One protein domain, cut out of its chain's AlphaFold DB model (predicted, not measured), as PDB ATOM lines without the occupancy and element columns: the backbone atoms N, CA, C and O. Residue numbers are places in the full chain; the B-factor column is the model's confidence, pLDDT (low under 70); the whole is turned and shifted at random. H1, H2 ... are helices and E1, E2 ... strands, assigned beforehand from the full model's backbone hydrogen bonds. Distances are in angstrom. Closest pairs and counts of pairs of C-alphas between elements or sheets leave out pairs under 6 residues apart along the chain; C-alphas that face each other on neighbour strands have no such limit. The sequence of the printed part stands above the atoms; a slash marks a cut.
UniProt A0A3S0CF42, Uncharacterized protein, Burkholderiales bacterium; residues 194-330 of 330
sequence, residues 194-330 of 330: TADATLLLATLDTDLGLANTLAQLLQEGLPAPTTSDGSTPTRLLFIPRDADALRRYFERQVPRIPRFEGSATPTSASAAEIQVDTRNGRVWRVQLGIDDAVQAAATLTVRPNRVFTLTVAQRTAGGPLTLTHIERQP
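This is residues 194 to 330 of the 330 residues of an uncharacterized protein of Burkholderiales bacterium (UniProt A0A3S0CF42). A strongly twisted sheet of four strands, E1 to E4, makes a wall with H2 over one face; H1 and H3, side by side, pack on H2 to make a three-helix bundle. The printed part has 137 residues, with three named helices followed by four named strands, the sheet running E1 E2 E3 E4, antiparallel throughout. The class is mixed, helices and strands, with under half of the residues in named elements. The whole is compact, with a radius of gyration of the C-alphas of 14.6 A and spans of 43 by 34 by 29 A.

Find C-alpha 197 at (-37.772, -25.204, -41.348); from there H1 runs to residue 206. H2, residues 208 to 220, covers 18.5 A, and H3 is residues 243 to 252. Next come E1, residues 271 to 279, 25.2 A; E2, residues 283 to 291, 25.6 A; and E3, residues 306 to 314, 26.1 A. E4, residues 321 to 328, bends by 56 degrees at residue 324 and ends at (-34.025, -34.945, -57.186).

In the bundle of H1, H2 and H3, three helices that touch one another, every O i to N i+4 pair is within hydrogen-bond range. H1 and H3 touch, closest at C-alphas 197 and 250, 5.6 A, opposite ways at a shallow tilt of 11 degrees. H1 and H2, a helical hairpin, touch through residues 210 to 214 of H2 alone, closest at C-alphas 204 and 211, 5.0 A. H2 and H3 touch, closest at C-alphas 208 and 243, 6.7 A. H2 is on the sheet, and the two make two layers, a helix on one face of a sheet; the closest C-alphas of H2 and E1 are those of Thr 213 and Ala 272, 6.6 A apart. H1 only grazes the sheet; H3 is not on it. The strands form a meander, each the antiparallel neighbour of the one before: look for N 277 and O 285 at 2.8 A, N 286 and O 310 at 2.9 A, N 311 and O 325 at 2.9 A.

The C-alphas farthest apart, Thr 265 and Asn 280, are 42.7 A apart. The printed part has no cut; the links H2 to H3, H3 to E1 and E2 to E3 are long. The model's pLDDT is under 70 at residues 224 to 240, 253 to 274, 280 to 281 and 292 to 303.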
ATOM      1  N   THR A 194     -27.091 -25.831 -41.334       88.06
ATOM      2  CA  THR A 194     -28.406 -25.301 -40.973       88.06
ATOM      3  C   THR A 194     -29.330 -25.345 -42.185       88.06
ATOM      4  O   THR A 194     -28.880 -25.390 -43.331       88.06
ATOM      5  N   ALA A 195     -30.639 -25.342 -41.955       87.25
ATOM      6  CA  ALA A 195     -31.640 -25.316 -43.014       87.25
ATOM      7  C   ALA A 195     -32.887 -24.560 -42.550       87.25
ATOM      8  O   ALA A 195     -33.152 -24.461 -41.351       87.25
ATOM      9  N   ASP A 196     -33.644 -24.032 -43.509       89.50
ATOM     10  CA  ASP A 196     -34.945 -23.423 -43.246       89.50
ATOM     11  C   ASP A 196     -35.983 -24.492 -42.867       89.50
ATOM     12  O   ASP A 196     -36.071 -25.538 -43.514       89.50
ATOM     13  N   ALA A 197     -36.784 -24.237 -41.829       87.19
ATOM     14  CA  ALA A 197     -37.772 -25.204 -41.348       87.19
ATOM     15  C   ALA A 197     -38.841 -25.526 -42.407       87.19
ATOM     16  O   ALA A 197     -39.264 -26.675 -42.515       87.19
ATOM     17  N   THR A 198     -39.232 -24.551 -43.235       90.19
ATOM     18  CA  THR A 198     -40.200 -24.740 -44.327       90.19
ATOM     19  C   THR A 198     -39.658 -25.717 -45.364       90.19
ATOM     20  O   THR A 198     -40.378 -26.613 -45.801       90.19
ATOM     21  N   LEU A 199     -38.373 -25.596 -45.718       90.00
ATOM     22  CA  LEU A 199     -37.704 -26.515 -46.643       90.00
ATOM     23  C   LEU A 199     -37.663 -27.947 -46.086       90.00
ATOM     24  O   LEU A 199     -37.936 -28.904 -46.812       90.00
ATOM     25  N   LEU A 200     -37.350 -28.101 -44.797       89.19
ATOM     26  CA  LEU A 200     -37.293 -29.412 -44.141       89.19
ATOM     27  C   LEU A 200     -38.675 -30.071 -44.050       89.19
ATOM     28  O   LEU A 200     -38.803 -31.264 -44.322       89.19
ATOM     29  N   LEU A 201     -39.711 -29.297 -43.719       90.62
ATOM     30  CA  LEU A 201     -41.088 -29.786 -43.651       90.62
ATOM     31  C   LEU A 201     -41.629 -30.163 -45.036       90.62
ATOM     32  O   LEU A 201     -42.186 -31.246 -45.184       90.62
ATOM     33  N   ALA A 202     -41.369 -29.353 -46.067       91.12
ATOM     34  CA  ALA A 202     -41.729 -29.699 -47.444       91.12
ATOM     35  C   ALA A 202     -41.009 -30.972 -47.930       91.12
ATOM     36  O   ALA A 202     -41.576 -31.783 -48.664       91.12
ATOM     37  N   THR A 203     -39.764 -31.181 -47.489       90.12
ATOM     38  CA  THR A 203     -39.022 -32.416 -47.776       90.12
ATOM     39  C   THR A 203     -39.652 -33.617 -47.075       90.12
ATOM     40  O   THR A 203     -39.808 -34.665 -47.686       90.12
ATOM     41  N   LEU A 204     -40.063 -33.468 -45.815       89.44
ATOM     42  CA  LEU A 204     -40.745 -34.526 -45.070       89.44
ATOM     43  C   LEU A 204     -42.062 -34.956 -45.724       89.44
ATOM     44  O   LEU A 204     -42.357 -36.148 -45.761       89.44
ATOM     45  N   ASP A 205     -42.824 -34.002 -46.257       89.25
ATOM     46  CA  ASP A 205     -44.099 -34.271 -46.928       89.25
ATOM     47  C   ASP A 205     -43.925 -35.003 -48.272       89.25
ATOM     48  O   ASP A 205     -44.869 -35.620 -48.768       89.25
ATOM     49  N   THR A 206     -42.728 -34.955 -48.863       89.62
ATOM     50  CA  THR A 206     -42.442 -35.522 -50.191       89.62
ATOM     51  C   THR A 206     -41.583 -36.783 -50.146       89.62
ATOM     52  O   THR A 206     -41.793 -37.688 -50.954       89.62
ATOM     53  N   ASP A 207     -40.630 -36.870 -49.216       89.12
ATOM     54  CA  ASP A 207     -39.702 -37.991 -49.094       89.12
ATOM     55  C   ASP A 207     -39.199 -38.172 -47.647       89.12
ATOM     56  O   ASP A 207     -38.292 -37.484 -47.166       89.12
ATOM     57  N   LEU A 208     -39.770 -39.159 -46.945       83.69
ATOM     58  CA  LEU A 208     -39.410 -39.489 -45.560       83.69
ATOM     59  C   LEU A 208     -37.948 -39.946 -45.413       83.69
ATOM     60  O   LEU A 208     -37.320 -39.709 -44.376       83.69
ATOM     61  N   GLY A 209     -37.404 -40.605 -46.435       82.56
ATOM     62  CA  GLY A 209     -36.034 -41.101 -46.424       82.56
ATOM     63  C   GLY A 209     -35.023 -39.961 -46.479       82.56
ATOM     64  O   GLY A 209     -34.126 -39.866 -45.639       82.56
ATOM     65  N   LEU A 210     -35.247 -39.022 -47.398       86.94
ATOM     66  CA  LEU A 210     -34.462 -37.796 -47.498       86.94
ATOM     67  C   LEU A 210     -34.590 -36.930 -46.245       86.94
ATOM     68  O   LEU A 210     -33.579 -36.449 -45.735       86.94
ATOM     69  N   ALA A 211     -35.796 -36.766 -45.700       87.50
ATOM     70  CA  ALA A 211     -35.999 -36.015 -44.463       87.50
ATOM     71  C   ALA A 211     -35.209 -36.611 -43.285       87.50
ATOM     72  O   ALA A 211     -34.581 -35.877 -42.519       87.50
ATOM     73  N   ASN A 212     -35.163 -37.942 -43.179       83.62
ATOM     74  CA  ASN A 212     -34.319 -38.636 -42.209       83.62
ATOM     75  C   ASN A 212     -32.829 -38.328 -42.404       83.62
ATOM     76  O   ASN A 212     -32.134 -37.998 -41.437       83.62
ATOM     77  N   THR A 213     -32.340 -38.397 -43.646       82.44
ATOM     78  CA  THR A 213     -30.947 -38.068 -43.975       82.44
ATOM     79  C   THR A 213     -30.611 -36.617 -43.628       82.44
ATOM     80  O   THR A 213     -29.569 -36.359 -43.022       82.44
ATOM     81  N   LEU A 214     -31.496 -35.666 -43.940       87.00
ATOM     82  CA  LEU A 214     -31.298 -34.250 -43.625       87.00
ATOM     83  C   LEU A 214     -31.263 -33.993 -42.119       87.00
ATOM     84  O   LEU A 214     -30.386 -33.273 -41.652       87.00
ATOM     85  N   ALA A 215     -32.154 -34.612 -41.340       84.88
ATOM     86  CA  ALA A 215     -32.124 -34.487 -39.884       84.88
ATOM     87  C   ALA A 215     -30.788 -34.963 -39.295       84.88
ATOM     88  O   ALA A 215     -30.273 -34.358 -38.357       84.88
ATOM     89  N   GLN A 216     -30.202 -36.016 -39.866       80.75
ATOM     90  CA  GLN A 216     -28.892 -36.504 -39.452       80.75
ATOM     91  C   GLN A 216     -27.760 -35.547 -39.851       80.75
ATOM     92  O   GLN A 216     -26.888 -35.270 -39.032       80.75
ATOM     93  N   LEU A 217     -27.794 -35.003 -41.071       82.56
ATOM     94  CA  LEU A 217     -26.830 -33.997 -41.536       82.56
ATOM     95  C   LEU A 217     -26.848 -32.729 -40.676       82.56
ATOM     96  O   LEU A 217     -25.793 -32.179 -40.377       82.56
ATOM     97  N   LEU A 218     -28.027 -32.281 -40.238       84.25
ATOM     98  CA  LEU A 218     -28.161 -31.131 -39.339       84.25
ATOM     99  C   LEU A 218     -27.572 -31.402 -37.944       84.25
ATOM    100  O   LEU A 218     -27.085 -30.479 -37.299       84.25
ATOM    101  N   GLN A 219     -27.607 -32.652 -37.475       81.75
ATOM    102  CA  GLN A 219     -27.077 -33.034 -36.160       81.75
ATOM    103  C   GLN A 219     -25.569 -33.256 -36.159       81.75
ATOM    104  O   GLN A 219     -24.891 -32.844 -35.221       81.75
ATOM    105  N   GLU A 220     -25.062 -33.942 -37.181       80.00
ATOM    106  CA  GLU A 220     -23.668 -34.393 -37.226       80.00
ATOM    107  C   GLU A 220     -22.777 -33.478 -38.078       80.00
ATOM    108  O   GLU A 220     -21.555 -33.586 -38.017       80.00
ATOM    109  N   GLY A 221     -23.370 -32.570 -38.859       83.38
ATOM    110  CA  GLY A 221     -22.668 -31.722 -39.816       83.38
ATOM    111  C   GLY A 221     -22.301 -32.442 -41.117       83.38
ATOM    112  O   GLY A 221     -22.476 -33.652 -41.285       83.38
ATOM    113  N   LEU A 222     -21.779 -31.670 -42.069       79.56
ATOM    114  CA  LEU A 222     -21.212 -32.188 -43.306       79.56
ATOM    115  C   LEU A 222     -19.813 -32.749 -43.016       79.56
ATOM    116  O   LEU A 222     -19.007 -32.032 -42.415       79.56
ATOM    117  N   PRO A 223     -19.471 -33.979 -43.439       72.00
ATOM    118  CA  PRO A 223     -18.089 -34.434 -43.350       72.00
ATOM    119  C   PRO A 223     -17.171 -33.474 -44.111       72.00
ATOM    120  O   PRO A 223     -17.485 -33.057 -45.228       72.00
ATOM    121  N   ALA A 224     -16.047 -33.108 -43.494       67.56
ATOM    122  CA  ALA A 224     -15.019 -32.342 -44.177       67.56
ATOM    123  C   ALA A 224     -14.376 -33.210 -45.281       67.56
ATOM    124  O   ALA A 224     -14.217 -34.416 -45.077       67.56
ATOM    125  N   PRO A 225     -14.002 -32.635 -46.437       62.81
ATOM    126  CA  PRO A 225     -13.224 -33.353 -47.444       62.81
ATOM    127  C   PRO A 225     -11.876 -33.770 -46.836       62.81
ATOM    128  O   PRO A 225     -11.150 -32.929 -46.308       62.81
ATOM    129  N   THR A 226     -11.562 -35.069 -46.852       54.47
ATOM    130  CA  THR A 226     -10.406 -35.635 -46.126       54.47
ATOM    131  C   THR A 226      -9.164 -35.843 -46.996       54.47
ATOM    132  O   THR A 226      -8.127 -36.241 -46.476       54.47
ATOM    133  N   THR A 227      -9.219 -35.594 -48.307       54.12
ATOM    134  CA  THR A 227      -8.079 -35.810 -49.213       54.12
ATOM    135  C   THR A 227      -7.697 -34.548 -49.989       54.12
ATOM    136  O   THR A 227      -8.524 -33.695 -50.319       54.12
ATOM    137  N   SER A 228      -6.410 -34.437 -50.325       51.06
ATOM    138  CA  SER A 228      -5.854 -33.374 -51.171       51.06
ATOM    139  C   SER A 228      -6.331 -33.432 -52.630       51.06
ATOM    140  O   SER A 228      -6.180 -32.447 -53.349       51.06
ATOM    141  N   ASP A 229      -6.916 -34.555 -53.060       58.03
ATOM    142  CA  ASP A 229      -7.536 -34.728 -54.381       58.03
ATOM    143  C   ASP A 229      -9.024 -34.321 -54.421       58.03
ATOM    144  O   ASP A 229      -9.652 -34.382 -55.477       58.03
ATOM    145  N   GLY A 230      -9.585 -33.876 -53.288       51.50
ATOM    146  CA  GLY A 230     -10.975 -33.437 -53.174       51.50
ATOM    147  C   GLY A 230     -12.004 -34.567 -53.050       51.50
ATOM    148  O   GLY A 230     -13.196 -34.276 -52.948       51.50
ATOM    149  N   SER A 231     -11.591 -35.838 -53.031       45.12
ATOM    150  CA  SER A 231     -12.497 -36.960 -52.776       45.12
ATOM    151  C   SER A 231     -12.874 -37.063 -51.289       45.12
ATOM    152  O   SER A 231     -12.059 -36.949 -50.379       45.12
ATOM    153  N   THR A 232     -14.160 -37.246 -51.000       52.69
ATOM    154  CA  THR A 232     -14.633 -37.439 -49.620       52.69
ATOM    155  C   THR A 232     -15.042 -38.903 -49.458       52.69
ATOM    156  O   THR A 232     -15.739 -39.410 -50.337       52.69
ATOM    157  N   PRO A 233     -14.635 -39.612 -48.387       53.34
ATOM    158  CA  PRO A 233     -15.056 -40.985 -48.163       53.34
ATOM    159  C   PRO A 233     -16.578 -41.047 -48.060       53.34
ATOM    160  O   PRO A 233     -17.190 -40.277 -47.314       53.34
ATOM    161  N   THR A 234     -17.175 -41.997 -48.783       54.38
ATOM    162  CA  THR A 234     -18.600 -42.318 -48.694       54.38
ATOM    163  C   THR A 234     -18.953 -42.621 -47.242       54.38
ATOM    164  O   THR A 234     -18.595 -43.669 -46.697       54.38
ATOM    165  N   ARG A 235     -19.652 -41.689 -46.589       58.31
ATOM    166  CA  ARG A 235     -20.231 -41.915 -45.264       58.31
ATOM    167  C   ARG A 235     -21.663 -42.379 -45.403       58.31
ATOM    168  O   ARG A 235     -22.421 -41.826 -46.187       58.31
ATOM    169  N   LEU A 236     -21.996 -43.373 -44.591       53.84
ATOM    170  CA  LEU A 236     -23.287 -44.036 -44.553       53.84
ATOM    171  C   LEU A 236     -23.991 -43.619 -43.266       53.84
ATOM    172  O   LEU A 236     -23.488 -43.869 -42.171       53.84
ATOM    173  N   LEU A 237     -25.133 -42.948 -43.393       56.66
ATOM    174  CA  LEU A 237     -25.935 -42.497 -42.256       56.66
ATOM    175  C   LEU A 237     -27.114 -43.450 -42.047       56.66
ATOM    176  O   LEU A 237     -27.858 -43.695 -42.986       56.66
ATOM    177  N   PHE A 238     -27.291 -43.980 -40.833       55.44
ATOM    178  CA  PHE A 238     -28.361 -44.933 -40.514       55.44
ATOM    179  C   PHE A 238     -29.015 -44.597 -39.172       55.44
ATOM    180  O   PHE A 238     -28.514 -45.016 -38.134       55.44
ATOM    181  N   ILE A 239     -30.125 -43.851 -39.181       59.00
ATOM    182  CA  ILE A 239     -31.047 -43.741 -38.034       59.00
ATOM    183  C   ILE A 239     -32.464 -43.502 -38.587       59.00
ATOM    184  O   ILE A 239     -32.791 -42.355 -38.908       59.00
ATOM    185  N   PRO A 240     -33.303 -44.544 -38.732       60.91
ATOM    186  CA  PRO A 240     -34.689 -44.359 -39.143       60.91
ATOM    187  C   PRO A 240     -35.484 -43.646 -38.043       60.91
ATOM    188  O   PRO A 240     -35.388 -43.984 -36.862       60.91
ATOM    189  N   ARG A 241     -36.274 -42.644 -38.428       70.00
ATOM    190  CA  ARG A 241     -37.209 -41.916 -37.560       70.00
ATOM    191  C   ARG A 241     -38.566 -41.843 -38.250       70.00
ATOM    192  O   ARG A 241     -38.636 -41.752 -39.479       70.00
ATOM    193  N   ASP A 242     -39.636 -41.901 -37.464       74.44
ATOM    194  CA  ASP A 242     -40.989 -41.698 -37.980       74.44
ATOM    195  C   ASP A 242     -41.236 -40.229 -38.372       74.44
ATOM    196  O   ASP A 242     -40.508 -39.313 -37.969       74.44
ATOM    197  N   ALA A 243     -42.265 -40.014 -39.194       80.75
ATOM    198  CA  ALA A 243     -42.578 -38.698 -39.734       80.75
ATOM    199  C   ALA A 243     -42.943 -37.683 -38.638       80.75
ATOM    200  O   ALA A 243     -42.534 -36.526 -38.713       80.75
ATOM    201  N   ASP A 244     -43.646 -38.105 -37.587       78.38
ATOM    202  CA  ASP A 244     -44.065 -37.202 -36.513       78.38
ATOM    203  C   ASP A 244     -42.872 -36.738 -35.667       78.38
ATOM    204  O   ASP A 244     -42.804 -35.583 -35.242       78.38
ATOM    205  N   ALA A 245     -41.900 -37.618 -35.427       77.62
ATOM    206  CA  ALA A 245     -40.655 -37.299 -34.742       77.62
ATOM    207  C   ALA A 245     -39.819 -36.294 -35.539       77.62
ATOM    208  O   ALA A 245     -39.306 -35.337 -34.951       77.62
ATOM    209  N   LEU A 246     -39.722 -36.471 -36.860       82.88
ATOM    210  CA  LEU A 246     -39.035 -35.527 -37.744       82.88
ATOM    211  C   LEU A 246     -39.752 -34.183 -37.812       82.88
ATOM    212  O   LEU A 246     -39.106 -33.149 -37.657       82.88
ATOM    213  N   ARG A 247     -41.081 -34.182 -37.955       89.38
ATOM    214  CA  ARG A 247     -41.888 -32.956 -37.966       89.38
ATOM    215  C   ARG A 247     -41.653 -32.138 -36.701       89.38
ATOM    216  O   ARG A 247     -41.259 -30.979 -36.778       89.38
ATOM    217  N   ARG A 248     -41.762 -32.780 -35.533       84.25
ATOM    218  CA  ARG A 248     -41.492 -32.156 -34.228       84.25
ATOM    219  C   ARG A 248     -40.069 -31.615 -34.104       84.25
ATOM    220  O   ARG A 248     -39.867 -30.620 -33.409       84.25
ATOM    221  N   TYR A 249     -39.087 -32.283 -34.705       83.25
ATOM    222  CA  TYR A 249     -37.704 -31.813 -34.724       83.25
ATOM    223  C   TYR A 249     -37.544 -30.562 -35.587       83.25
ATOM    224  O   TYR A 249     -36.982 -29.574 -35.115       83.25
ATOM    225  N   PHE A 250     -38.077 -30.584 -36.808       88.12
ATOM    226  CA  PHE A 250     -37.987 -29.473 -37.751       88.12
ATOM    227  C   PHE A 250     -38.747 -28.232 -37.275       88.12
ATOM    228  O   PHE A 250     -38.221 -27.129 -37.383       88.12
ATOM    229  N   GLU A 251     -39.932 -28.403 -36.681       86.69
ATOM    230  CA  GLU A 251     -40.742 -27.294 -36.155       86.69
ATOM    231  C   GLU A 251     -40.109 -26.619 -34.938       86.69
ATOM    232  O   GLU A 251     -40.165 -25.400 -34.799       86.69
ATOM    233  N   ARG A 252     -39.525 -27.407 -34.027       81.69
ATOM    234  CA  ARG A 252     -39.053 -26.893 -32.733       81.69
ATOM    235  C   ARG A 252     -37.566 -26.584 -32.690       81.69
ATOM    236  O   ARG A 252     -37.109 -26.062 -31.679       81.69
ATOM    237  N   GLN A 253     -36.817 -26.960 -33.730       67.12
ATOM    238  CA  GLN A 253     -35.353 -26.886 -33.774       67.12
ATOM    239  C   GLN A 253     -34.701 -27.399 -32.478       67.12
ATOM    240  O   GLN A 253     -33.744 -26.820 -31.966       67.12
ATOM    241  N   VAL A 254     -35.251 -28.475 -31.898       61.41
ATOM    242  CA  VAL A 254     -34.712 -29.012 -30.643       61.41
ATOM    243  C   VAL A 254     -33.268 -29.472 -30.870       61.41
ATOM    244  O   VAL A 254     -32.999 -30.123 -31.876       61.41
ATOM    245  N   PRO A 255     -32.328 -29.179 -29.954       55.62
ATOM    246  CA  PRO A 255     -30.895 -29.337 -30.220       55.62
ATOM    247  C   PRO A 255     -30.464 -30.775 -30.542       55.62
ATOM    248  O   PRO A 255     -29.461 -30.977 -31.221       55.62
ATOM    249  N   ARG A 256     -31.216 -31.786 -30.087       58.84
ATOM    250  CA  ARG A 256     -31.015 -33.195 -30.451       58.84
ATOM    251  C   ARG A 256     -32.348 -33.931 -30.527       58.84
ATOM    252  O   ARG A 256     -33.198 -33.763 -29.656       58.84
ATOM    253  N   ILE A 257     -32.497 -34.802 -31.524       56.22
ATOM    254  CA  ILE A 257     -33.524 -35.852 -31.491       56.22
ATOM    255  C   ILE A 257     -32.980 -36.973 -30.596       56.22
ATOM    256  O   ILE A 257     -31.854 -37.417 -30.838       56.22
ATOM    257  N   PRO A 258     -33.729 -37.452 -29.588       50.75
ATOM    258  CA  PRO A 258     -33.324 -38.618 -28.812       50.75
ATOM    259  C   PRO A 258     -33.031 -39.799 -29.746       50.75
ATOM    260  O   PRO A 258     -33.829 -40.107 -30.634       50.75
ATOM    261  N   ARG A 259     -31.882 -40.459 -29.565       49.09
ATOM    262  CA  ARG A 259     -31.599 -41.739 -30.226       49.09
ATOM    263  C   ARG A 259     -32.502 -42.779 -29.564       49.09
ATOM    264  O   ARG A 259     -32.211 -43.216 -28.456       49.09
ATOM    265  N   PHE A 260     -33.628 -43.115 -30.183       42.34
ATOM    266  CA  PHE A 260     -34.461 -44.210 -29.695       42.34
ATOM    267  C   PHE A 260     -33.860 -45.530 -30.179       42.34
ATOM    268  O   PHE A 260     -34.018 -45.907 -31.338       42.34
ATOM    269  N   GLU A 261     -33.145 -46.224 -29.296       37.09
ATOM    270  CA  GLU A 261     -32.767 -47.620 -29.513       37.09
ATOM    271  C   GLU A 261     -34.039 -48.483 -29.537       37.09
ATOM    272  O   GLU A 261     -34.832 -48.463 -28.597       37.09
ATOM    273  N   GLY A 262     -34.257 -49.228 -30.626       36.62
ATOM    274  CA  GLY A 262     -35.282 -50.279 -30.685       36.62
ATOM    275  C   GLY A 262     -36.563 -49.985 -31.474       36.62
ATOM    276  O   GLY A 262     -37.408 -50.871 -31.565       36.62
ATOM    277  N   SER A 263     -36.718 -48.819 -32.110       32.75
ATOM    278  CA  SER A 263     -37.837 -48.583 -33.042       32.75
ATOM    279  C   SER A 263     -37.475 -49.061 -34.452       32.75
ATOM    280  O   SER A 263     -37.086 -48.281 -35.315       32.75
ATOM    281  N   ALA A 264     -37.565 -50.371 -34.675       34.16
ATOM    282  CA  ALA A 264     -37.615 -50.953 -36.015       34.16
ATOM    283  C   ALA A 264     -39.056 -51.376 -36.356       34.16
ATOM    284  O   ALA A 264     -39.305 -52.466 -36.860       34.16
ATOM    285  N   THR A 265     -40.042 -50.513 -36.100       31.64
ATOM    286  CA  THR A 265     -41.215 -50.483 -36.992       31.64
ATOM    287  C   THR A 265     -40.727 -50.114 -38.397       31.64
ATOM    288  O   THR A 265     -39.720 -49.417 -38.498       31.64
ATOM    289  N   PRO A 266     -41.352 -50.587 -39.492       38.22
ATOM    290  CA  PRO A 266     -40.797 -50.437 -40.834       38.22
ATOM    291  C   PRO A 266     -40.923 -48.979 -41.289       38.22
ATOM    292  O   PRO A 266     -41.841 -48.609 -42.012       38.22
ATOM    293  N   THR A 267     -40.010 -48.131 -40.841       34.88
ATOM    294  CA  THR A 267     -39.830 -46.768 -41.310       34.88
ATOM    295  C   THR A 267     -38.522 -46.757 -42.074       34.88
ATOM    296  O   THR A 267     -37.454 -46.825 -41.476       34.88
ATOM    297  N   SER A 268     -38.642 -46.784 -43.407       40.09
ATOM    298  CA  SER A 268     -37.648 -46.328 -44.391       40.09
ATOM    299  C   SER A 268     -36.243 -46.164 -43.812       40.09
ATOM    300  O   SER A 268     -35.806 -45.055 -43.489       40.09
ATOM    301  N   ALA A 269     -35.543 -47.277 -43.617       43.12
ATOM    302  CA  ALA A 269     -34.141 -47.209 -43.283       43.12
ATOM    303  C   ALA A 269     -33.433 -46.680 -44.528       43.12
ATOM    304  O   ALA A 269     -33.263 -47.397 -45.503       43.12
ATOM    305  N   SER A 270     -33.126 -45.387 -44.517       51.44
ATOM    306  CA  SER A 270     -32.451 -44.693 -45.603       51.44
ATOM    307  C   SER A 270     -30.980 -44.624 -45.266       51.44
ATOM    308  O   SER A 270     -30.596 -43.835 -44.405       51.44
ATOM    309  N   ALA A 271     -30.159 -45.450 -45.915       56.78
ATOM    310  CA  ALA A 271     -28.746 -45.115 -45.977       56.78
ATOM    311  C   ALA A 271     -28.523 -44.134 -47.117       56.78
ATOM    312  O   ALA A 271     -29.037 -44.326 -48.217       56.78
ATOM    313  N   ALA A 272     -27.776 -43.083 -46.802       60.16
ATOM    314  CA  ALA A 272     -27.307 -42.107 -47.762       60.16
ATOM    315  C   ALA A 272     -25.834 -42.371 -48.068       60.16
ATOM    316  O   ALA A 272     -25.037 -42.441 -47.136       60.16
ATOM    317  N   GLU A 273     -25.470 -42.496 -49.341       66.00
ATOM    318  CA  GLU A 273     -24.105 -42.218 -49.794       66.00
ATOM    319  C   GLU A 273     -23.957 -40.709 -49.983       66.00
ATOM    320  O   GLU A 273     -24.794 -40.099 -50.644       66.00
ATOM    321  N   ILE A 274     -22.915 -40.119 -49.391       68.56
ATOM    322  CA  ILE A 274     -22.650 -38.678 -49.428       68.56
ATOM    323  C   ILE A 274     -21.393 -38.420 -50.253       68.56
ATOM    324  O   ILE A 274     -20.307 -38.835 -49.852       68.56
ATOM    325  N   GLN A 275     -21.524 -37.676 -51.351       70.00
ATOM    326  CA  GLN A 275     -20.383 -37.134 -52.098       70.00
ATOM    327  C   GLN A 275     -20.420 -35.613 -52.051       70.00
ATOM    328  O   GLN A 275     -21.470 -35.026 -52.299       70.00
ATOM    329  N   VAL A 276     -19.294 -34.974 -51.736       71.88
ATOM    330  CA  VAL A 276     -19.206 -33.517 -51.580       71.88
ATOM    331  C   VAL A 276     -18.297 -32.938 -52.665       71.88
ATOM    332  O   VAL A 276     -17.101 -33.200 -52.673       71.88
ATOM    333  N   ASP A 277     -18.859 -32.128 -53.564       74.44
ATOM    334  CA  ASP A 277     -18.122 -31.308 -54.535       74.44
ATOM    335  C   ASP A 277     -18.066 -29.860 -54.034       74.44
ATOM    336  O   ASP A 277     -19.099 -29.248 -53.744       74.44
ATOM    337  N   THR A 278     -16.860 -29.302 -53.924       71.00
ATOM    338  CA  THR A 278     -16.649 -27.946 -53.409       71.00
ATOM    339  C   THR A 278     -16.440 -26.972 -54.563       71.00
ATOM    340  O   THR A 278     -15.435 -27.020 -55.266       71.00
ATOM    341  N   ARG A 279     -17.345 -26.004 -54.718       70.00
ATOM    342  CA  ARG A 279     -17.230 -24.915 -55.693       70.00
ATOM    343  C   ARG A 279     -16.825 -23.622 -54.997       70.00
ATOM    344  O   ARG A 279     -17.557 -23.081 -54.166       70.00
ATOM    345  N   ASN A 280     -15.647 -23.115 -55.355       67.62
ATOM    346  CA  ASN A 280     -15.100 -21.833 -54.886       67.62
ATOM    347  C   ASN A 280     -14.997 -21.702 -53.349       67.62
ATOM    348  O   ASN A 280     -15.070 -20.594 -52.820       67.62
ATOM    349  N   GLY A 281     -14.897 -22.823 -52.622       68.50
ATOM    350  CA  GLY A 281     -14.767 -22.854 -51.156       68.50
ATOM    351  C   GLY A 281     -15.975 -22.331 -50.365       68.50
ATOM    352  O   GLY A 281     -15.865 -22.145 -49.158       68.50
ATOM    353  N   ARG A 282     -17.105 -22.047 -51.029       72.19
ATOM    354  CA  ARG A 282     -18.295 -21.410 -50.424       72.19
ATOM    355  C   ARG A 282     -19.624 -22.037 -50.811       72.19
ATOM    356  O   ARG A 282     -20.644 -21.712 -50.203       72.19
ATOM    357  N   VAL A 283     -19.630 -22.882 -51.832       72.19
ATOM    358  CA  VAL A 283     -20.806 -23.632 -52.259       72.19
ATOM    359  C   VAL A 283     -20.394 -25.086 -52.334       72.19
ATOM    360  O   VAL A 283     -19.433 -25.412 -53.024       72.19
ATOM    361  N   TRP A 284     -21.123 -25.957 -51.651       79.81
ATOM    362  CA  TRP A 284     -20.906 -27.391 -51.722       79.81
ATOM    363  C   TRP A 284     -22.125 -28.033 -52.367       79.81
ATOM    364  O   TRP A 284     -23.270 -27.712 -52.033       79.81
ATOM    365  N   ARG A 285     -21.865 -28.933 -53.310       79.31
ATOM    366  CA  ARG A 285     -22.867 -29.846 -53.846       79.31
ATOM    367  C   ARG A 285     -22.712 -31.176 -53.154       79.31
ATOM    368  O   ARG A 285     -21.636 -31.758 -53.175       79.31
ATOM    369  N   VAL A 286     -23.793 -31.631 -52.547       78.94
ATOM    370  CA  VAL A 286     -23.818 -32.877 -51.797       78.94
ATOM    371  C   VAL A 286     -24.729 -33.834 -52.537       78.94
ATOM    372  O   VAL A 286     -25.934 -33.601 -52.589       78.94
ATOM    373  N   GLN A 287     -24.176 -34.881 -53.135       79.75
ATOM    374  CA  GLN A 287     -25.000 -35.953 -53.679       79.75
ATOM    375  C   GLN A 287     -25.375 -36.905 -52.554       79.75
ATOM    376  O   GLN A 287     -24.498 -37.369 -51.831       79.75
ATOM    377  N   LEU A 288     -26.673 -37.160 -52.411       78.12
ATOM    378  CA  LEU A 288     -27.247 -38.116 -51.480       78.12
ATOM    379  C   LEU A 288     -27.884 -39.255 -52.262       78.12
ATOM    380  O   LEU A 288     -28.941 -39.080 -52.867       78.12
ATOM    381  N   GLY A 289     -27.257 -40.422 -52.234       76.69
ATOM    382  CA  GLY A 289     -27.856 -41.644 -52.752       76.69
ATOM    383  C   GLY A 289     -28.658 -42.344 -51.663       76.69
ATOM    384  O   GLY A 289     -28.046 -42.885 -50.755       76.69
ATOM    385  N   ILE A 290     -29.988 -42.361 -51.758       72.94
ATOM    386  CA  ILE A 290     -30.878 -42.959 -50.756       72.94
ATOM    387  C   ILE A 290     -31.361 -44.329 -51.217       72.94
ATOM    388  O   ILE A 290     -31.785 -44.497 -52.359       72.94
ATOM    389  N   ASP A 291     -31.344 -45.295 -50.307       72.75
ATOM    390  CA  ASP A 291     -31.909 -46.628 -50.497       72.75
ATOM    391  C   ASP A 291     -32.810 -46.972 -49.298       72.75
ATOM    392  O   ASP A 291     -32.333 -47.024 -48.168       72.75
ATOM    393  N   ASP A 292     -34.116 -47.162 -49.537       62.91
ATOM    394  CA  ASP A 292     -35.108 -47.509 -48.496       62.91
ATOM    395  C   ASP A 292     -35.000 -48.955 -48.013       62.91
ATOM    396  O   ASP A 292     -35.597 -49.328 -46.998       62.91
ATOM    397  N   ALA A 293     -34.308 -49.801 -48.779       55.66
ATOM    398  CA  ALA A 293     -34.189 -51.226 -48.513       55.66
ATOM    399  C   ALA A 293     -32.985 -51.548 -47.622       55.66
ATOM    400  O   ALA A 293     -32.622 -52.719 -47.469       55.66
ATOM    401  N   VAL A 294     -32.358 -50.529 -47.030       52.19
ATOM    402  CA  VAL A 294     -31.114 -50.710 -46.302       52.19
ATOM    403  C   VAL A 294     -31.405 -51.340 -44.952       52.19
ATOM    404  O   VAL A 294     -31.791 -50.696 -43.984       52.19
ATOM    405  N   GLN A 295     -31.214 -52.650 -44.885       41.25
ATOM    406  CA  GLN A 295     -31.243 -53.394 -43.636       41.25
ATOM    407  C   GLN A 295     -29.930 -53.162 -42.885       41.25
ATOM    408  O   GLN A 295     -28.872 -53.074 -43.508       41.25
ATOM    409  N   ALA A 296     -29.994 -53.069 -41.553       40.53
ATOM    410  CA  ALA A 296     -28.831 -52.899 -40.684       40.53
ATOM    411  C   ALA A 296     -27.804 -54.029 -40.913       40.53
ATOM    412  O   ALA A 296     -27.894 -55.112 -40.334       40.53
ATOM    413  N   ALA A 297     -26.836 -53.782 -41.794       35.34
ATOM    414  CA  ALA A 297     -25.779 -54.705 -42.176       35.34
ATOM    415  C   ALA A 297     -24.425 -54.041 -41.877       35.34
ATOM    416  O   ALA A 297     -24.272 -52.837 -42.057       35.34
ATOM    417  N   ALA A 298     -23.422 -54.802 -41.434       30.73
ATOM    418  CA  ALA A 298     -22.083 -54.284 -41.106       30.73
ATOM    419  C   ALA A 298     -21.261 -53.838 -42.340       30.73
ATOM    420  O   ALA A 298     -20.139 -53.360 -42.203       30.73
ATOM    421  N   THR A 299     -21.812 -53.974 -43.548       36.97
ATOM    422  CA  THR A 299     -21.347 -53.287 -44.760       36.97
ATOM    423  C   THR A 299     -22.597 -52.819 -45.490       36.97
ATOM    424  O   THR A 299     -23.307 -53.620 -46.097       36.97
ATOM    425  N   LEU A 300     -22.924 -51.535 -45.357       49.78
ATOM    426  CA  LEU A 300     -24.066 -50.932 -46.038       49.78
ATOM    427  C   LEU A 300     -23.667 -50.755 -47.509       49.78
ATOM    428  O   LEU A 300     -23.091 -49.742 -47.888       49.78
ATOM    429  N   THR A 301     -23.897 -51.756 -48.358       51.06
ATOM    430  CA  THR A 301     -23.834 -51.513 -49.806       51.06
ATOM    431  C   THR A 301     -25.105 -50.777 -50.195       51.06
ATOM    432  O   THR A 301     -26.140 -51.402 -50.407       51.06
ATOM    433  N   VAL A 302     -25.023 -49.451 -50.254       57.16
ATOM    434  CA  VAL A 302     -26.122 -48.605 -50.722       57.16
ATOM    435  C   VAL A 302     -26.227 -48.775 -52.224       57.16
ATOM    436  O   VAL A 302     -25.257 -48.564 -52.952       57.16
ATOM    437  N   ARG A 303     -27.398 -49.199 -52.696       67.69
ATOM    438  CA  ARG A 303     -27.743 -49.133 -54.114       67.69
ATOM    439  C   ARG A 303     -28.813 -48.069 -54.237       67.69
ATOM    440  O   ARG A 303     -29.993 -48.404 -54.140       67.69
ATOM    441  N   PRO A 304     -28.412 -46.796 -54.370       71.56
ATOM    442  CA  PRO A 304     -29.360 -45.710 -54.255       71.56
ATOM    443  C   PRO A 304     -30.462 -45.882 -55.298       71.56
ATOM    444  O   PRO A 304     -30.198 -45.928 -56.498       71.56
ATOM    445  N   ASN A 305     -31.700 -46.031 -54.825       75.62
ATOM    446  CA  ASN A 305     -32.884 -46.083 -55.679       75.62
ATOM    447  C   ASN A 305     -33.356 -44.669 -56.049       75.62
ATOM    448  O   ASN A 305     -34.177 -44.496 -56.949       75.62
ATOM    449  N   ARG A 306     -32.837 -43.665 -55.334       85.94
ATOM    450  CA  ARG A 306     -33.063 -42.238 -55.526       85.94
ATOM    451  C   ARG A 306     -31.761 -41.506 -55.248       85.94
ATOM    452  O   ARG A 306     -31.066 -41.822 -54.286       85.94
ATOM    453  N   VAL A 307     -31.457 -40.506 -56.062       84.69
ATOM    454  CA  VAL A 307     -30.301 -39.634 -55.857       84.69
ATOM    455  C   VAL A 307     -30.789 -38.196 -55.763       84.69
ATOM    456  O   VAL A 307     -31.630 -37.762 -56.550       84.69
ATOM    457  N   PHE A 308     -30.268 -37.455 -54.795       87.88
ATOM    458  CA  PHE A 308     -30.564 -36.042 -54.598       87.88
ATOM    459  C   PHE A 308     -29.280 -35.231 -54.649       87.88
ATOM    460  O   PHE A 308     -28.253 -35.662 -54.138       87.88
ATOM    461  N   THR A 309     -29.350 -34.034 -55.213       88.12
ATOM    462  CA  THR A 309     -28.296 -33.028 -55.130       88.12
ATOM    463  C   THR A 309     -28.745 -31.955 -54.149       88.12
ATOM    464  O   THR A 309     -29.726 -31.251 -54.385       88.12
ATOM    465  N   LEU A 310     -28.018 -31.810 -53.045       88.94
ATOM    466  CA  LEU A 310     -28.173 -30.690 -52.127       88.94
ATOM    467  C   LEU A 310     -27.198 -29.586 -52.510       88.94
ATOM    468  O   LEU A 310     -26.018 -29.847 -52.737       88.94
ATOM    469  N   THR A 311     -27.668 -28.345 -52.513       88.12
ATOM    470  CA  THR A 311     -26.783 -27.179 -52.535       88.12
ATOM    471  C   THR A 311     -26.736 -26.587 -51.138       88.12
ATOM    472  O   THR A 311     -27.756 -26.128 -50.619       88.12
ATOM    473  N   VAL A 312     -25.548 -26.580 -50.536       86.88
ATOM    474  CA  VAL A 312     -25.288 -25.877 -49.276       86.88
ATOM    475  C   VAL A 312     -24.319 -24.726 -49.534       86.88
ATOM    476  O   VAL A 312     -23.386 -24.848 -50.327       86.88
ATOM    477  N   ALA A 313     -24.547 -23.585 -48.892       86.62
ATOM    478  CA  ALA A 313     -23.757 -22.377 -49.093       86.62
ATOM    479  C   ALA A 313     -23.334 -21.763 -47.761       86.62
ATOM    480  O   ALA A 313     -24.113 -21.708 -46.812       86.62
ATOM    481  N   GLN A 314     -22.112 -21.248 -47.702       86.06
ATOM    482  CA  GLN A 314     -21.590 -20.552 -46.533       86.06
ATOM    483  C   GLN A 314     -21.744 -19.048 -46.751       86.06
ATOM    484  O   GLN A 314     -21.105 -18.464 -47.629       86.06
ATOM    485  N   ARG A 315     -22.609 -18.410 -45.955       84.00
ATOM    486  CA  ARG A 315     -22.893 -16.969 -46.084       84.00
ATOM    487  C   ARG A 315     -21.748 -16.093 -45.575       84.00
ATOM    488  O   ARG A 315     -21.486 -15.037 -46.143       84.00
ATOM    489  N   THR A 316     -21.054 -16.533 -44.529       82.94
ATOM    490  CA  THR A 316     -19.936 -15.823 -43.890       82.94
ATOM    491  C   THR A 316     -18.748 -16.761 -43.731       82.94
ATOM    492  O   THR A 316     -18.924 -17.922 -43.378       82.94
ATOM    493  N   ALA A 317     -17.527 -16.284 -43.998       81.50
ATOM    494  CA  ALA A 317     -16.330 -17.118 -43.861       81.50
ATOM    495  C   ALA A 317     -16.226 -17.672 -42.426       81.50
ATOM    496  O   ALA A 317     -16.278 -16.905 -41.469       81.50
ATOM    497  N   GLY A 318     -16.135 -18.998 -42.290       80.56
ATOM    498  CA  GLY A 318     -16.114 -19.683 -40.989       80.56
ATOM    499  C   GLY A 318     -17.484 -19.864 -40.314       80.56
ATOM    500  O   GLY A 318     -17.548 -20.458 -39.243       80.56
ATOM    501  N   GLY A 319     -18.578 -19.384 -40.917       83.81
ATOM    502  CA  GLY A 319     -19.946 -19.610 -40.441       83.81
ATOM    503  C   GLY A 319     -20.515 -20.981 -40.841       83.81
ATOM    504  O   GLY A 319     -19.895 -21.701 -41.627       83.81
ATOM    505  N   PRO A 320     -21.708 -21.353 -40.342       84.88
ATOM    506  CA  PRO A 320     -22.356 -22.600 -40.728       84.88
ATOM    507  C   PRO A 320     -22.738 -22.612 -42.212       84.88
ATOM    508  O   PRO A 320     -23.021 -21.574 -42.820       84.88
ATOM    509  N   LEU A 321     -22.775 -23.811 -42.783       86.19
ATOM    510  CA  LEU A 321     -23.327 -24.062 -44.107       86.19
ATOM    511  C   LEU A 321     -24.847 -23.978 -44.029       86.19
ATOM    512  O   LEU A 321     -25.450 -24.558 -43.137       86.19
ATOM    513  N   THR A 322     -25.487 -23.295 -44.966       89.81
ATOM    514  CA  THR A 322     -26.947 -23.249 -45.068       89.81
ATOM    515  C   THR A 322     -27.396 -24.059 -46.273       89.81
ATOM    516  O   THR A 322     -26.963 -23.781 -47.389       89.81
ATOM    517  N   LEU A 323     -28.276 -25.036 -46.068       89.94
ATOM    518  CA  LEU A 323     -28.975 -25.737 -47.140       89.94
ATOM    519  C   LEU A 323     -29.934 -24.775 -47.844       89.94
ATOM    520  O   LEU A 323     -30.854 -24.246 -47.223       89.94
ATOM    521  N   THR A 324     -29.699 -24.533 -49.133       89.31
ATOM    522  CA  THR A 324     -30.470 -23.570 -49.933       89.31
ATOM    523  C   THR A 324     -31.320 -24.226 -51.008       89.31
ATOM    524  O   THR A 324     -32.305 -23.632 -51.439       89.31
ATOM    525  N   HIS A 325     -30.949 -25.424 -51.462       91.12
ATOM    526  CA  HIS A 325     -31.650 -26.097 -52.547       91.12
ATOM    527  C   HIS A 325     -31.526 -27.617 -52.452       91.12
ATOM    528  O   HIS A 325     -30.495 -28.134 -52.019       91.12
ATOM    529  N   ILE A 326     -32.571 -28.310 -52.898       91.50
ATOM    530  CA  ILE A 326     -32.648 -29.766 -52.994       91.50
ATOM    531  C   ILE A 326     -33.223 -30.098 -54.368       91.50
ATOM    532  O   ILE A 326     -34.316 -29.646 -54.702       91.50
ATOM    533  N   GLU A 327     -32.507 -30.908 -55.138       92.62
ATOM    534  CA  GLU A 327     -32.926 -31.348 -56.466       92.62
ATOM    535  C   GLU A 327     -32.881 -32.874 -56.545       92.62
ATOM    536  O   GLU A 327     -31.838 -33.485 -56.303       92.62
ATOM    537  N   ARG A 328     -33.999 -33.508 -56.903       90.62
ATOM    538  CA  ARG A 328     -34.025 -34.945 -57.186       90.62
ATOM    539  C   ARG A 328     -33.465 -35.192 -58.585       90.62
ATOM    540  O   ARG A 328     -33.925 -34.578 -59.541       90.62
ATOM    541  N   GLN A 329     -32.493 -36.089 -58.693       88.81
ATOM    542  CA  GLN A 329     -31.972 -36.527 -59.984       88.81
ATOM    543  C   GLN A 329     -32.963 -37.504 -60.647       88.81
ATOM    544  O   GLN A 329     -33.668 -38.220 -59.922       88.81
ATOM    545  N   PRO A 330     -33.058 -37.494 -61.988       80.94
ATOM    546  CA  PRO A 330     -33.947 -38.379 -62.740       80.94
ATOM    547  C   PRO A 330     -33.633 -39.867 -62.542       80.94
ATOM    548  O   PRO A 330     -32.456 -40.208 -62.290       80.94
TER     549      PRO A 330